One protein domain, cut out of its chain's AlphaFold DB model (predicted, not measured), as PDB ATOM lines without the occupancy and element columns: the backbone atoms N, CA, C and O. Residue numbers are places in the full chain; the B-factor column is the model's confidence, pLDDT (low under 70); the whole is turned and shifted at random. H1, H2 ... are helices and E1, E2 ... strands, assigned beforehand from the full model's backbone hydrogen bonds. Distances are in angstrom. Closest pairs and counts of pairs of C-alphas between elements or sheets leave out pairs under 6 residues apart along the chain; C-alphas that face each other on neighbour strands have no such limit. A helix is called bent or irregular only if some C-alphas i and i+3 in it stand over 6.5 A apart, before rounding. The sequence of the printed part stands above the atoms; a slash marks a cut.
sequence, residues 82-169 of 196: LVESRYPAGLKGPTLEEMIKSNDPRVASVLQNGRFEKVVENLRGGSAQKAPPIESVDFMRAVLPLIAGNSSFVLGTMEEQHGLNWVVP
ATOM      1  N   LEU A  82     -51.077 -32.285  52.871       80.31
ATOM      2  CA  LEU A  82     -51.596 -32.359  51.520       80.31
ATOM      3  C   LEU A  82     -53.009 -32.959  51.577       80.31
ATOM      4  O   LEU A  82     -53.197 -34.057  52.093       80.31
ATOM      5  N   VAL A  83     -53.996 -32.228  51.067       79.56
ATOM      6  CA  VAL A  83     -55.369 -32.725  50.967       79.56
ATOM      7  C   VAL A  83     -55.526 -33.419  49.624       79.56
ATOM      8  O   VAL A  83     -55.448 -32.782  48.575       79.56
ATOM      9  N   GLU A  84     -55.756 -34.724  49.667       82.25
ATOM     10  CA  GLU A  84     -56.014 -35.541  48.488       82.25
ATOM     11  C   GLU A  84     -57.446 -36.059  48.541       82.25
ATOM     12  O   GLU A  84     -57.870 -36.656  49.527       82.25
ATOM     13  N   SER A  85     -58.184 -35.842  47.457       76.50
ATOM     14  CA  SER A  85     -59.496 -36.442  47.252       76.50
ATOM     15  C   SER A  85     -59.461 -37.265  45.977       76.50
ATOM     16  O   SER A  85     -58.796 -36.900  45.003       76.50
ATOM     17  N   ARG A  86     -60.163 -38.394  45.991       75.62
ATOM     18  CA  ARG A  86     -60.287 -39.277  44.837       75.62
ATOM     19  C   ARG A  86     -61.720 -39.314  44.380       75.62
ATOM     20  O   ARG A  86     -62.634 -39.399  45.192       75.62
ATOM     21  N   TYR A  87     -61.877 -39.314  43.067       67.19
ATOM     22  CA  TYR A  87     -63.166 -39.502  42.444       67.19
ATOM     23  C   TYR A  87     -63.094 -40.653  41.432       67.19
ATOM     24  O   TYR A  87     -62.214 -40.632  40.566       67.19
ATOM     25  N   PRO A  88     -63.992 -41.648  41.523       67.50
ATOM     26  CA  PRO A  88     -64.963 -41.854  42.608       67.50
ATOM     27  C   PRO A  88     -64.266 -42.168  43.948       67.50
ATOM     28  O   PRO A  88     -63.123 -42.628  43.960       67.50
ATOM     29  N   ALA A  89     -64.938 -41.939  45.082       66.19
ATOM     30  CA  ALA A  89     -64.347 -42.093  46.423       66.19
ATOM     31  C   ALA A  89     -63.774 -43.504  46.692       66.19
ATOM     32  O   ALA A  89     -62.831 -43.663  47.463       66.19
ATOM     33  N   GLY A  90     -64.293 -44.531  46.004       66.69
ATOM     34  CA  GLY A  90     -63.810 -45.914  46.074       66.69
ATOM     35  C   GLY A  90     -62.543 -46.223  45.259       66.69
ATOM     36  O   GLY A  90     -62.108 -47.378  45.232       66.69
ATOM     37  N   LEU A  91     -61.947 -45.240  44.573       76.19
ATOM     38  CA  LEU A  91     -60.761 -45.462  43.746       76.19
ATOM     39  C   LEU A  91     -59.553 -45.869  44.612       76.19
ATOM     40  O   LEU A  91     -59.031 -45.099  45.425       76.19
ATOM     41  N   LYS A  92     -59.091 -47.109  44.424       79.44
ATOM     42  CA  LYS A  92     -57.967 -47.695  45.167       79.44
ATOM     43  C   LYS A  92     -56.617 -47.185  44.658       79.44
ATOM     44  O   LYS A  92     -56.460 -46.862  43.486       79.44
ATOM     45  N   GLY A  93     -55.627 -47.181  45.545       82.31
ATOM     46  CA  GLY A  93     -54.250 -46.762  45.269       82.31
ATOM     47  C   GLY A  93     -53.621 -46.093  46.492       82.31
ATOM     48  O   GLY A  93     -54.352 -45.774  47.433       82.31
ATOM     49  N   PRO A  94     -52.303 -45.858  46.509       87.62
ATOM     50  CA  PRO A  94     -51.675 -45.081  47.569       87.62
ATOM     51  C   PRO A  94     -51.805 -43.574  47.312       87.62
ATOM     52  O   PRO A  94     -51.836 -43.140  46.157       87.62
ATOM     53  N   THR A  95     -51.969 -42.780  48.366       88.50
ATOM     54  CA  THR A  95     -51.944 -41.307  48.284       88.50
ATOM     55  C   THR A  95     -50.527 -40.821  47.967       88.50
ATOM     56  O   THR A  95     -49.560 -41.552  48.183       88.50
ATOM     57  N   LEU A  96     -50.361 -39.602  47.451       89.44
ATOM     58  CA  LEU A  96     -49.034 -39.005  47.273       89.44
ATOM     59  C   LEU A  96     -48.286 -38.951  48.614       89.44
ATOM     60  O   LEU A  96     -47.092 -39.243  48.656       89.44
ATOM     61  N   GLU A  97     -48.975 -38.668  49.721       87.31
ATOM     62  CA  GLU A  97     -48.368 -38.748  51.055       87.31
ATOM     63  C   GLU A  97     -47.830 -40.157  51.376       87.31
ATOM     64  O   GLU A  97     -46.682 -40.301  51.812       87.31
ATOM     65  N   GLU A  98     -48.620 -41.206  51.136       89.31
ATOM     66  CA  GLU A  98     -48.191 -42.597  51.323       89.31
ATOM     67  C   GLU A  98     -47.014 -42.941  50.409       89.31
ATOM     68  O   GLU A  98     -46.032 -43.514  50.877       89.31
ATOM     69  N   MET A  99     -47.059 -42.515  49.145       91.94
ATOM     70  CA  MET A  99     -45.990 -42.725  48.167       91.94
ATOM     71  C   MET A  99     -44.679 -42.048  48.592       91.94
ATOM     72  O   MET A  99     -43.601 -42.622  48.426       91.94
ATOM     73  N   ILE A 100     -44.746 -40.854  49.189       90.56
ATOM     74  CA  ILE A 100     -43.580 -40.143  49.734       90.56
ATOM     75  C   ILE A 100     -42.993 -40.880  50.945       90.56
ATOM     76  O   ILE A 100     -41.764 -40.954  51.086       90.56
ATOM     77  N   LYS A 101     -43.853 -41.398  51.832       87.62
ATOM     78  CA  LYS A 101     -43.448 -42.118  53.052       87.62
ATOM     79  C   LYS A 101     -42.872 -43.498  52.745       87.62
ATOM     80  O   LYS A 101     -41.872 -43.877  53.346       87.62
ATOM     81  N   SER A 102     -43.466 -44.226  51.801       90.06
ATOM     82  CA  SER A 102     -43.010 -45.557  51.386       90.06
ATOM     83  C   SER A 102     -41.878 -45.521  50.360       90.06
ATOM     84  O   SER A 102     -41.397 -46.580  49.966       90.06
ATOM     85  N   ASN A 103     -41.469 -44.327  49.911       88.44
ATOM     86  CA  ASN A 103     -40.502 -44.130  48.833       88.44
ATOM     87  C   ASN A 103     -40.889 -44.916  47.566       88.44
ATOM     88  O   ASN A 103     -40.115 -45.718  47.044       88.44
ATOM     89  N   ASP A 104     -42.131 -44.722  47.118       93.56
ATOM     90  CA  ASP A 104     -42.713 -45.447  45.991       93.56
ATOM     91  C   ASP A 104     -41.854 -45.272  44.718       93.56
ATOM     92  O   ASP A 104     -41.541 -44.133  44.339       93.56
ATOM     93  N   PRO A 105     -41.492 -46.370  44.020       92.00
ATOM     94  CA  PRO A 105     -40.646 -46.320  42.827       92.00
ATOM     95  C   PRO A 105     -41.151 -45.376  41.732       92.00
ATOM     96  O   PRO A 105     -40.341 -44.828  40.986       92.00
ATOM     97  N   ARG A 106     -42.470 -45.157  41.638       91.88
ATOM     98  CA  ARG A 106     -43.081 -44.287  40.623       91.88
ATOM     99  C   ARG A 106     -42.695 -42.825  40.790       91.88
ATOM    100  O   ARG A 106     -42.639 -42.110  39.799       91.88
ATOM    101  N   VAL A 107     -42.428 -42.386  42.019       93.81
ATOM    102  CA  VAL A 107     -42.069 -40.991  42.329       93.81
ATOM    103  C   VAL A 107     -40.638 -40.850  42.837       93.81
ATOM    104  O   VAL A 107     -40.156 -39.730  42.979       93.81
ATOM    105  N   ALA A 108     -39.926 -41.958  43.060       92.25
ATOM    106  CA  ALA A 108     -38.578 -41.976  43.624       92.25
ATOM    107  C   ALA A 108     -37.590 -41.051  42.891       92.25
ATOM    108  O   ALA A 108     -36.807 -40.365  43.544       92.25
ATOM    109  N   SER A 109     -37.655 -40.967  41.558       91.62
ATOM    110  CA  SER A 109     -36.797 -40.068  40.767       91.62
ATOM    111  C   SER A 109     -37.027 -38.586  41.087       91.62
ATOM    112  O   SER A 109     -36.079 -37.803  41.111       91.62
ATOM    113  N   VAL A 110     -38.272 -38.200  41.378       93.25
ATOM    114  CA  VAL A 110     -38.634 -36.843  41.809       93.25
ATOM    115  C   VAL A 110     -38.227 -36.630  43.264       93.25
ATOM    116  O   VAL A 110     -37.676 -35.583  43.588       93.25
ATOM    117  N   LEU A 111     -38.432 -37.622  44.136       91.00
ATOM    118  CA  LEU A 111     -38.081 -37.526  45.560       91.00
ATOM    119  C   LEU A 111     -36.571 -37.431  45.810       91.00
ATOM    120  O   LEU A 111     -36.153 -36.797  46.773       91.00
ATOM    121  N   GLN A 112     -35.757 -38.058  44.961       89.12
ATOM    122  CA  GLN A 112     -34.292 -38.014  45.037       89.12
ATOM    123  C   GLN A 112     -33.697 -36.768  44.374       89.12
ATOM    124  O   GLN A 112     -32.490 -36.537  44.452       89.12
ATOM    125  N   ASN A 113     -34.521 -35.950  43.717       86.44
ATOM    126  CA  ASN A 113     -34.067 -34.693  43.160       86.44
ATOM    127  C   ASN A 113     -33.831 -33.691  44.299       86.44
ATOM    128  O   ASN A 113     -34.781 -33.201  44.909       86.44
ATOM    129  N   GLY A 114     -32.564 -33.347  44.549       87.25
ATOM    130  CA  GLY A 114     -32.172 -32.415  45.614       87.25
ATOM    131  C   GLY A 114     -32.867 -31.048  45.545       87.25
ATOM    132  O   GLY A 114     -32.994 -30.371  46.559       87.25
ATOM    133  N   ARG A 115     -33.410 -30.662  44.381       91.62
ATOM    134  CA  ARG A 115     -34.219 -29.443  44.230       91.62
ATOM    135  C   ARG A 115     -35.468 -29.429  45.118       91.62
ATOM    136  O   ARG A 115     -35.901 -28.357  45.528       91.62
ATOM    137  N   PHE A 116     -36.059 -30.591  45.395       93.81
ATOM    138  CA  PHE A 116     -37.324 -30.701  46.126       93.81
ATOM    139  C   PHE A 116     -37.150 -31.146  47.579       93.81
ATOM    140  O   PHE A 116     -38.147 -31.377  48.259       93.81
ATOM    141  N   GLU A 117     -35.915 -31.227  48.080       92.81
ATOM    142  CA  GLU A 117     -35.603 -31.755  49.414       92.81
ATOM    143  C   GLU A 117     -36.445 -31.090  50.512       92.81
ATOM    144  O   GLU A 117     -37.141 -31.769  51.263       92.81
ATOM    145  N   LYS A 118     -36.496 -29.753  50.522       92.75
ATOM    146  CA  LYS A 118     -37.267 -28.986  51.510       92.75
ATOM    147  C   LYS A 118     -38.783 -29.160  51.371       92.75
ATOM    148  O   LYS A 118     -39.507 -29.071  52.362       92.75
ATOM    149  N   VAL A 119     -39.291 -29.387  50.159       93.06
ATOM    150  CA  VAL A 119     -40.720 -29.670  49.933       93.06
ATOM    151  C   VAL A 119     -41.053 -31.051  50.495       93.06
ATOM    152  O   VAL A 119     -41.974 -31.185  51.297       93.06
ATOM    153  N   VAL A 120     -40.253 -32.061  50.143       92.31
ATOM    154  CA  VAL A 120     -40.418 -33.446  50.601       92.31
ATOM    155  C   VAL A 120     -40.279 -33.552  52.122       92.31
ATOM    156  O   VAL A 120     -41.072 -34.246  52.757       92.31
ATOM    157  N   GLU A 121     -39.326 -32.841  52.727       91.75
ATOM    158  CA  GLU A 121     -39.152 -32.765  54.182       91.75
ATOM    159  C   GLU A 121     -40.407 -32.211  54.873       91.75
ATOM    160  O   GLU A 121     -40.936 -32.834  55.795       91.75
ATOM    161  N   ASN A 122     -40.936 -31.080  54.393       90.94
ATOM    162  CA  ASN A 122     -42.136 -30.467  54.963       90.94
ATOM    163  C   ASN A 122     -43.383 -31.343  54.789       90.94
ATOM    164  O   ASN A 122     -44.195 -31.424  55.713       90.94
ATOM    165  N   LEU A 123     -43.527 -32.025  53.648       88.69
ATOM    166  CA  LEU A 123     -44.613 -32.981  53.421       88.69
ATOM    167  C   LEU A 123     -44.517 -34.171  54.388       88.69
ATOM    168  O   LEU A 123     -45.502 -34.504  55.043       88.69
ATOM    169  N   ARG A 124     -43.324 -34.758  54.565       87.81
ATOM    170  CA  ARG A 124     -43.090 -35.843  55.540       87.81
ATOM    171  C   ARG A 124     -43.361 -35.411  56.980       87.81
ATOM    172  O   ARG A 124     -43.890 -36.195  57.761       87.81
ATOM    173  N   GLY A 125     -43.007 -34.173  57.321       85.12
ATOM    174  CA  GLY A 125     -43.216 -33.577  58.643       85.12
ATOM    175  C   GLY A 125     -44.632 -33.051  58.894       85.12
ATOM    176  O   GLY A 125     -44.852 -32.368  59.895       85.12
ATOM    177  N   GLY A 126     -45.578 -33.291  57.981       82.50
ATOM    178  CA  GLY A 126     -46.962 -32.828  58.093       82.50
ATOM    179  C   GLY A 126     -47.121 -31.307  58.178       82.50
ATOM    180  O   GLY A 126     -48.045 -30.797  58.812       82.50
ATOM    181  N   SER A 127     -46.175 -30.584  57.580       84.81
ATOM    182  CA  SER A 127     -46.085 -29.126  57.574       84.81
ATOM    183  C   SER A 127     -46.074 -28.590  56.138       84.81
ATOM    184  O   SER A 127     -45.251 -27.735  55.807       84.81
ATOM    185  N   ALA A 128     -46.972 -29.081  55.274       85.44
ATOM    186  CA  ALA A 128     -47.017 -28.730  53.850       85.44
ATOM    187  C   ALA A 128     -47.095 -27.209  53.610       85.44
ATOM    188  O   ALA A 128     -46.473 -26.687  52.693       85.44
ATOM    189  N   GLN A 129     -47.762 -26.473  54.500       82.94
ATOM    190  CA  GLN A 129     -47.867 -25.010  54.478       82.94
ATOM    191  C   GLN A 129     -46.534 -24.267  54.665       82.94
ATOM    192  O   GLN A 129     -46.468 -23.064  54.433       82.94
ATOM    193  N   LYS A 130     -45.488 -24.945  55.155       87.50
ATOM    194  CA  LYS A 130     -44.137 -24.378  55.302       87.50
ATOM    195  C   LYS A 130     -43.256 -24.657  54.084       87.50
ATOM    196  O   LYS A 130     -42.126 -24.165  54.035       87.50
ATOM    197  N   ALA A 131     -43.736 -25.464  53.137       90.12
ATOM    198  CA  ALA A 131     -42.993 -25.771  51.930       90.12
ATOM    199  C   ALA A 131     -42.816 -24.498  51.079       90.12
ATOM    200  O   ALA A 131     -43.740 -23.685  50.985       90.12
ATOM    201  N   PRO A 132     -41.641 -24.298  50.457       91.75
ATOM    202  CA  PRO A 132     -41.418 -23.173  49.557       91.75
ATOM    203  C   PRO A 132     -42.433 -23.182  48.392       91.75
ATOM    204  O   PRO A 132     -42.550 -24.212  47.721       91.75
ATOM    205  N   PRO A 133     -43.189 -22.094  48.139       88.31
ATOM    206  CA  PRO A 133     -44.295 -22.116  47.176       88.31
ATOM    207  C   PRO A 133     -43.882 -22.461  45.741       88.31
ATOM    208  O   PRO A 133     -44.520 -23.297  45.106       88.31
ATOM    209  N   ILE A 134     -42.799 -21.860  45.238       90.75
ATOM    210  CA  ILE A 134     -42.332 -22.052  43.853       90.75
ATOM    211  C   ILE A 134     -41.905 -23.508  43.638       90.75
ATOM    212  O   ILE A 134     -42.335 -24.168  42.693       90.75
ATOM    213  N   GLU A 135     -41.106 -24.035  44.557       93.25
ATOM    214  CA  GLU A 135     -40.622 -25.407  44.529       93.25
ATOM    215  C   GLU A 135     -41.761 -26.404  44.729       93.25
ATOM    216  O   GLU A 135     -41.715 -27.487  44.152       93.25
ATOM    217  N   SER A 136     -42.798 -26.045  45.491       92.56
ATOM    218  CA  SER A 136     -44.000 -26.873  45.656       92.56
ATOM    219  C   SER A 136     -44.776 -26.991  44.347       92.56
ATOM    220  O   SER A 136     -45.182 -28.089  43.975       92.56
ATOM    221  N   VAL A 137     -44.940 -25.891  43.606       93.62
ATOM    222  CA  VAL A 137     -45.588 -25.913  42.285       93.62
ATOM    223  C   VAL A 137     -44.789 -26.765  41.300       93.62
ATOM    224  O   VAL A 137     -45.365 -27.608  40.611       93.62
ATOM    225  N   ASP A 138     -43.468 -26.595  41.256       94.38
ATOM    226  CA  ASP A 138     -42.606 -27.374  40.364       94.38
ATOM    227  C   ASP A 138     -42.544 -28.857  40.752       94.38
ATOM    228  O   ASP A 138     -42.544 -29.722  39.874       94.38
ATOM    229  N   PHE A 139     -42.557 -29.160  42.052       95.12
ATOM    230  CA  PHE A 139     -42.680 -30.522  42.563       95.12
ATOM    231  C   PHE A 139     -44.001 -31.154  42.114       95.12
ATOM    232  O   PHE A 139     -43.992 -32.243  41.539       95.12
ATOM    233  N   MET A 140     -45.131 -30.459  42.296       94.69
ATOM    234  CA  MET A 140     -46.441 -30.956  41.867       94.69
ATOM    235  C   MET A 140     -46.501 -31.154  40.350       94.69
ATOM    236  O   MET A 140     -46.976 -32.184  39.879       94.69
ATOM    237  N   ARG A 141     -45.949 -30.222  39.567       94.38
ATOM    238  CA  ARG A 141     -45.859 -30.346  38.106       94.38
ATOM    239  C   ARG A 141     -45.021 -31.558  37.675       94.38
ATOM    240  O   ARG A 141     -45.328 -32.152  36.645       94.38
ATOM    241  N   ALA A 142     -43.994 -31.932  38.438       94.00
ATOM    242  CA  ALA A 142     -43.166 -33.107  38.163       94.00
ATOM    243  C   ALA A 142     -43.820 -34.425  38.612       94.00
ATOM    244  O   ALA A 142     -43.677 -35.439  37.932       94.00
ATOM    245  N   VAL A 143     -44.533 -34.426  39.743       94.06
ATOM    246  CA  VAL A 143     -45.087 -35.646  40.350       94.06
ATOM    247  C   VAL A 143     -46.455 -36.030  39.781       94.06
ATOM    248  O   VAL A 143     -46.736 -37.216  39.616       94.06
ATOM    249  N   LEU A 144     -47.299 -35.051  39.431       91.81
ATOM    250  CA  LEU A 144     -48.664 -35.298  38.958       91.81
ATOM    251  C   LEU A 144     -48.730 -36.163  37.693       91.81
ATOM    252  O   LEU A 144     -49.531 -37.094  37.699       91.81
ATOM    253  N   PRO A 145     -47.895 -35.968  36.651       91.19
ATOM    254  CA  PRO A 145     -47.892 -36.856  35.485       91.19
ATOM    255  C   PRO A 145     -47.588 -38.318  35.841       91.19
ATOM    256  O   PRO A 145     -48.135 -39.236  35.236       91.19
ATOM    257  N   LEU A 146     -46.734 -38.545  36.846       91.50
ATOM    258  CA  LEU A 146     -46.336 -39.888  37.280       91.50
ATOM    259  C   LEU A 146     -47.468 -40.603  38.031       91.50
ATOM    260  O   LEU A 146     -47.562 -41.828  37.985       91.50
ATOM    261  N   ILE A 147     -48.328 -39.840  38.712       89.25
ATOM    262  CA  ILE A 147     -49.492 -40.359  39.442       89.25
ATOM    263  C   ILE A 147     -50.704 -40.500  38.518       89.25
ATOM    264  O   ILE A 147     -51.418 -41.498  38.594       89.25
ATOM    265  N   ALA A 148     -50.930 -39.520  37.640       86.00
ATOM    266  CA  ALA A 148     -52.048 -39.500  36.701       86.00
ATOM    267  C   ALA A 148     -51.932 -40.592  35.624       86.00
ATOM    268  O   ALA A 148     -52.943 -41.017  35.063       86.00
ATOM    269  N   GLY A 149     -50.716 -41.071  35.340       83.44
ATOM    270  CA  GLY A 149     -50.474 -42.077  34.312       83.44
ATOM    271  C   GLY A 149     -50.867 -41.543  32.935       83.44
ATOM    272  O   GLY A 149     -50.307 -40.557  32.468       83.44
ATOM    273  N   ASN A 150     -51.846 -42.183  32.293       82.69
ATOM    274  CA  ASN A 150     -52.353 -41.762  30.980       82.69
ATOM    275  C   ASN A 150     -53.517 -40.757  31.064       82.69
ATOM    276  O   ASN A 150     -54.035 -40.341  30.028       82.69
ATOM    277  N   SER A 151     -53.958 -40.393  32.268       84.25
ATOM    278  CA  SER A 151     -55.046 -39.436  32.463       84.25
ATOM    279  C   SER A 151     -54.562 -38.000  32.265       84.25
ATOM    280  O   SER A 151     -53.427 -37.655  32.605       84.25
ATOM    281  N   SER A 152     -55.440 -37.135  31.755       85.19
ATOM    282  CA  SER A 152     -55.189 -35.695  31.765       85.19
ATOM    283  C   SER A 152     -55.167 -35.173  33.202       85.19
ATOM    284  O   SER A 152     -55.844 -35.693  34.091       85.19
ATOM    285  N   PHE A 153     -54.374 -34.132  33.440       89.00
ATOM    286  CA  PHE A 153     -54.318 -33.461  34.730       89.00
ATOM    287  C   PHE A 153     -54.291 -31.949  34.534       89.00
ATOM    288  O   PHE A 153     -53.843 -31.441  33.505       89.00
ATOM    289  N   VAL A 154     -54.766 -31.241  35.550       90.94
ATOM    290  CA  VAL A 154     -54.706 -29.784  35.639       90.94
ATOM    291  C   VAL A 154     -53.982 -29.396  36.911       90.94
ATOM    292  O   VAL A 154     -53.984 -30.132  37.897       90.94
ATOM    293  N   LEU A 155     -53.356 -28.230  36.890       92.31
ATOM    294  CA  LEU A 155     -52.687 -27.669  38.051       92.31
ATOM    295  C   LEU A 155     -52.895 -26.165  38.039       92.31
ATOM    296  O   LEU A 155     -52.698 -25.516  37.012       92.31
ATOM    297  N   GLY A 156     -53.256 -25.601  39.180       91.31
ATOM    298  CA  GLY A 156     -53.383 -24.165  39.352       91.31
ATOM    299  C   GLY A 156     -52.933 -23.737  40.738       91.31
ATOM    300  O   GLY A 156     -52.885 -24.547  41.662       91.31
ATOM    301  N   THR A 157     -52.595 -22.463  40.866       91.12
ATOM    302  CA  THR A 157     -52.373 -21.790  42.144       91.12
ATOM    303  C   THR A 157     -53.546 -20.867  42.425       91.12
ATOM    304  O   THR A 157     -54.137 -20.306  41.508       91.12
ATOM    305  N   MET A 158     -53.905 -20.719  43.695       86.62
ATOM    306  CA  MET A 158     -54.935 -19.785  44.134       86.62
ATOM    307  C   MET A 158     -54.283 -18.786  45.084       86.62
ATOM    308  O   MET A 158     -53.742 -19.178  46.117       86.62
ATOM    309  N   GLU A 159     -54.333 -17.508  44.729       84.50
ATOM    310  CA  GLU A 159     -53.826 -16.407  45.549       84.50
ATOM    311  C   GLU A 159     -54.971 -15.480  45.948       84.50
ATOM    312  O   GLU A 159     -55.899 -15.264  45.173       84.50
ATOM    313  N   GLU A 160     -54.901 -14.896  47.142       82.88
ATOM    314  CA  GLU A 160     -55.984 -14.055  47.669       82.88
ATOM    315  C   GLU A 160     -56.259 -12.834  46.780       82.88
ATOM    316  O   GLU A 160     -57.409 -12.489  46.527       82.88
ATOM    317  N   GLN A 161     -55.200 -12.209  46.258       83.12
ATOM    318  CA  GLN A 161     -55.301 -10.993  45.444       83.12
ATOM    319  C   GLN A 161     -55.507 -11.275  43.951       83.12
ATOM    320  O   GLN A 161     -56.162 -10.495  43.264       83.12
ATOM    321  N   HIS A 162     -54.944 -12.375  43.444       82.19
ATOM    322  CA  HIS A 162     -54.903 -12.670  42.007       82.19
ATOM    323  C   HIS A 162     -55.871 -13.781  41.581       82.19
ATOM    324  O   HIS A 162     -56.067 -13.998  40.385       82.19
ATOM    325  N   GLY A 163     -56.513 -14.459  42.535       84.38
ATOM    326  CA  GLY A 163     -57.422 -15.566  42.270       84.38
ATOM    327  C   GLY A 163     -56.709 -16.798  41.712       84.38
ATOM    328  O   GLY A 163     -55.544 -17.060  42.015       84.38
ATOM    329  N   LEU A 164     -57.442 -17.583  40.916       86.81
ATOM    330  CA  LEU A 164     -56.947 -18.815  40.309       86.81
ATOM    331  C   LEU A 164     -56.053 -18.506  39.104       86.81
ATOM    332  O   LEU A 164     -56.502 -17.895  38.134       86.81
ATOM    333  N   ASN A 165     -54.832 -19.027  39.124       90.00
ATOM    334  CA  ASN A 165     -53.904 -19.011  38.004       90.00
ATOM    335  C   ASN A 165     -53.568 -20.441  37.565       90.00
ATOM    336  O   ASN A 165     -53.251 -21.297  38.390       90.00
ATOM    337  N   TRP A 166     -53.615 -20.715  36.262       92.06
ATOM    338  CA  TRP A 166     -53.314 -22.041  35.728       92.06
ATOM    339  C   TRP A 166     -51.810 -22.234  35.537       92.06
ATOM    340  O   TRP A 166     -51.150 -21.509  34.800       92.06
ATOM    341  N   VAL A 167     -51.285 -23.286  36.154       92.50
ATOM    342  CA  VAL A 167     -49.915 -23.777  35.968       92.50
ATOM    343  C   VAL A 167     -49.883 -24.817  34.846       92.50
ATOM    344  O   VAL A 167     -48.979 -24.812  34.009       92.50
ATOM    345  N   VAL A 168     -50.870 -25.712  34.825       91.62
ATOM    346  CA  VAL A 168     -51.165 -26.639  33.729       91.62
ATOM    347  C   VAL A 168     -52.662 -26.503  33.441       91.62
ATOM    348  O   VAL A 168     -53.470 -26.946  34.262       91.62
ATOM    349  N   PRO A 169     -53.049 -25.827  32.346       89.25
ATOM    350  CA  PRO A 169     -54.452 -25.614  32.026       89.25
ATOM    351  C   PRO A 169     -55.109 -26.911  31.523       89.25
ATOM    352  O   PRO A 169     -54.414 -27.790  31.007       89.25
TER     353      PRO A 169
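This is residues 82 to 169 of the 196 residues of an uncharacterized protein of Candidatus Acidoferrum panamensis (UniProt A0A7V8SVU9). A hairpin of two antiparallel strands, E1 and E2, makes one end of the domain; beside it the longest helix, H4, runs through the middle, with H3 and the very short H2 packed on its other side. H3 crosses H4 almost at a right angle, H1 packs on H3, and of the leading stretch residues 87 to 92 stick out as a free loop. The printed part has 88 residues, with four named helices and then two named strands in the order H1 H2 H3 H4 E1 E2; the class is mixed, helices and strands. It is compact, with a radius of gyration of the C-alphas of 13.3 A, and spans 37 by 31 by 21 A.

Find C-alpha 155 at (-52.687, -27.669, 38.051), where E1, residues 155 to 159, begins its 13.6 A; E2, residues 163 to 168, runs 15.3 A to C-alpha 168 at (-51.165, -26.639, 33.729). H4, residues 133 to 148, covers 21.7 A, with a kink of 30 degrees near residue 142; it is irregular, but only just, with C-alphas 142 and 145 6.6 A apart. H3, residues 114 to 124, covers 15.1 A and is irregular, with C-alphas 115 and 118 7.9 A apart. H2 is residues 108 to 111, and H1, residues 96 to 101, starts at C-alpha 96, (-49.034, -39.005, 47.273).

Look first at the hairpin E1 and E2, antiparallel at 157 degrees: N 157 and O 165 are 2.8 A apart and N 159 and O 163 are 3.0 A apart, within hydrogen-bond range. The closest C-alphas of H4 and E1 are those of Arg 141 and Leu 155, 7.3 A. H4 touches H3 with residues 135 to 139 alone, about perpendicular at 84 degrees, closest at the C-alphas of Val 119 and Ser 136, 6.1 A. H4 only just touches H2, with residues 139 to 143 alone and 3 pairs of C-alphas within 8 A, closest at Val 110 and Val 143, 6.7 A. H2 and H3 only just touch, only at the corner, with 3 such pairs; the closest C-alphas are those of Leu 111 and Val 120, 6.9 A. H1 touches H3, about perpendicular at 85 degrees, closest at the C-alphas of Lys 101 and Arg 124, 6.8 A. H1, H2 and H3 are apart from E1 and E2. In H1 every O i to N i+4 pair is within hydrogen-bond range, in H3 5 of 7 and in H4 10 of 12; H2 is too short for one.

The two C-alphas farthest apart, those of Pro 105 and Gln 161, are 38.3 A apart. The printed part has no cut, and no link is long. The mean pLDDT of the printed part is 87.6; it is under 70 at residues 87 to 90.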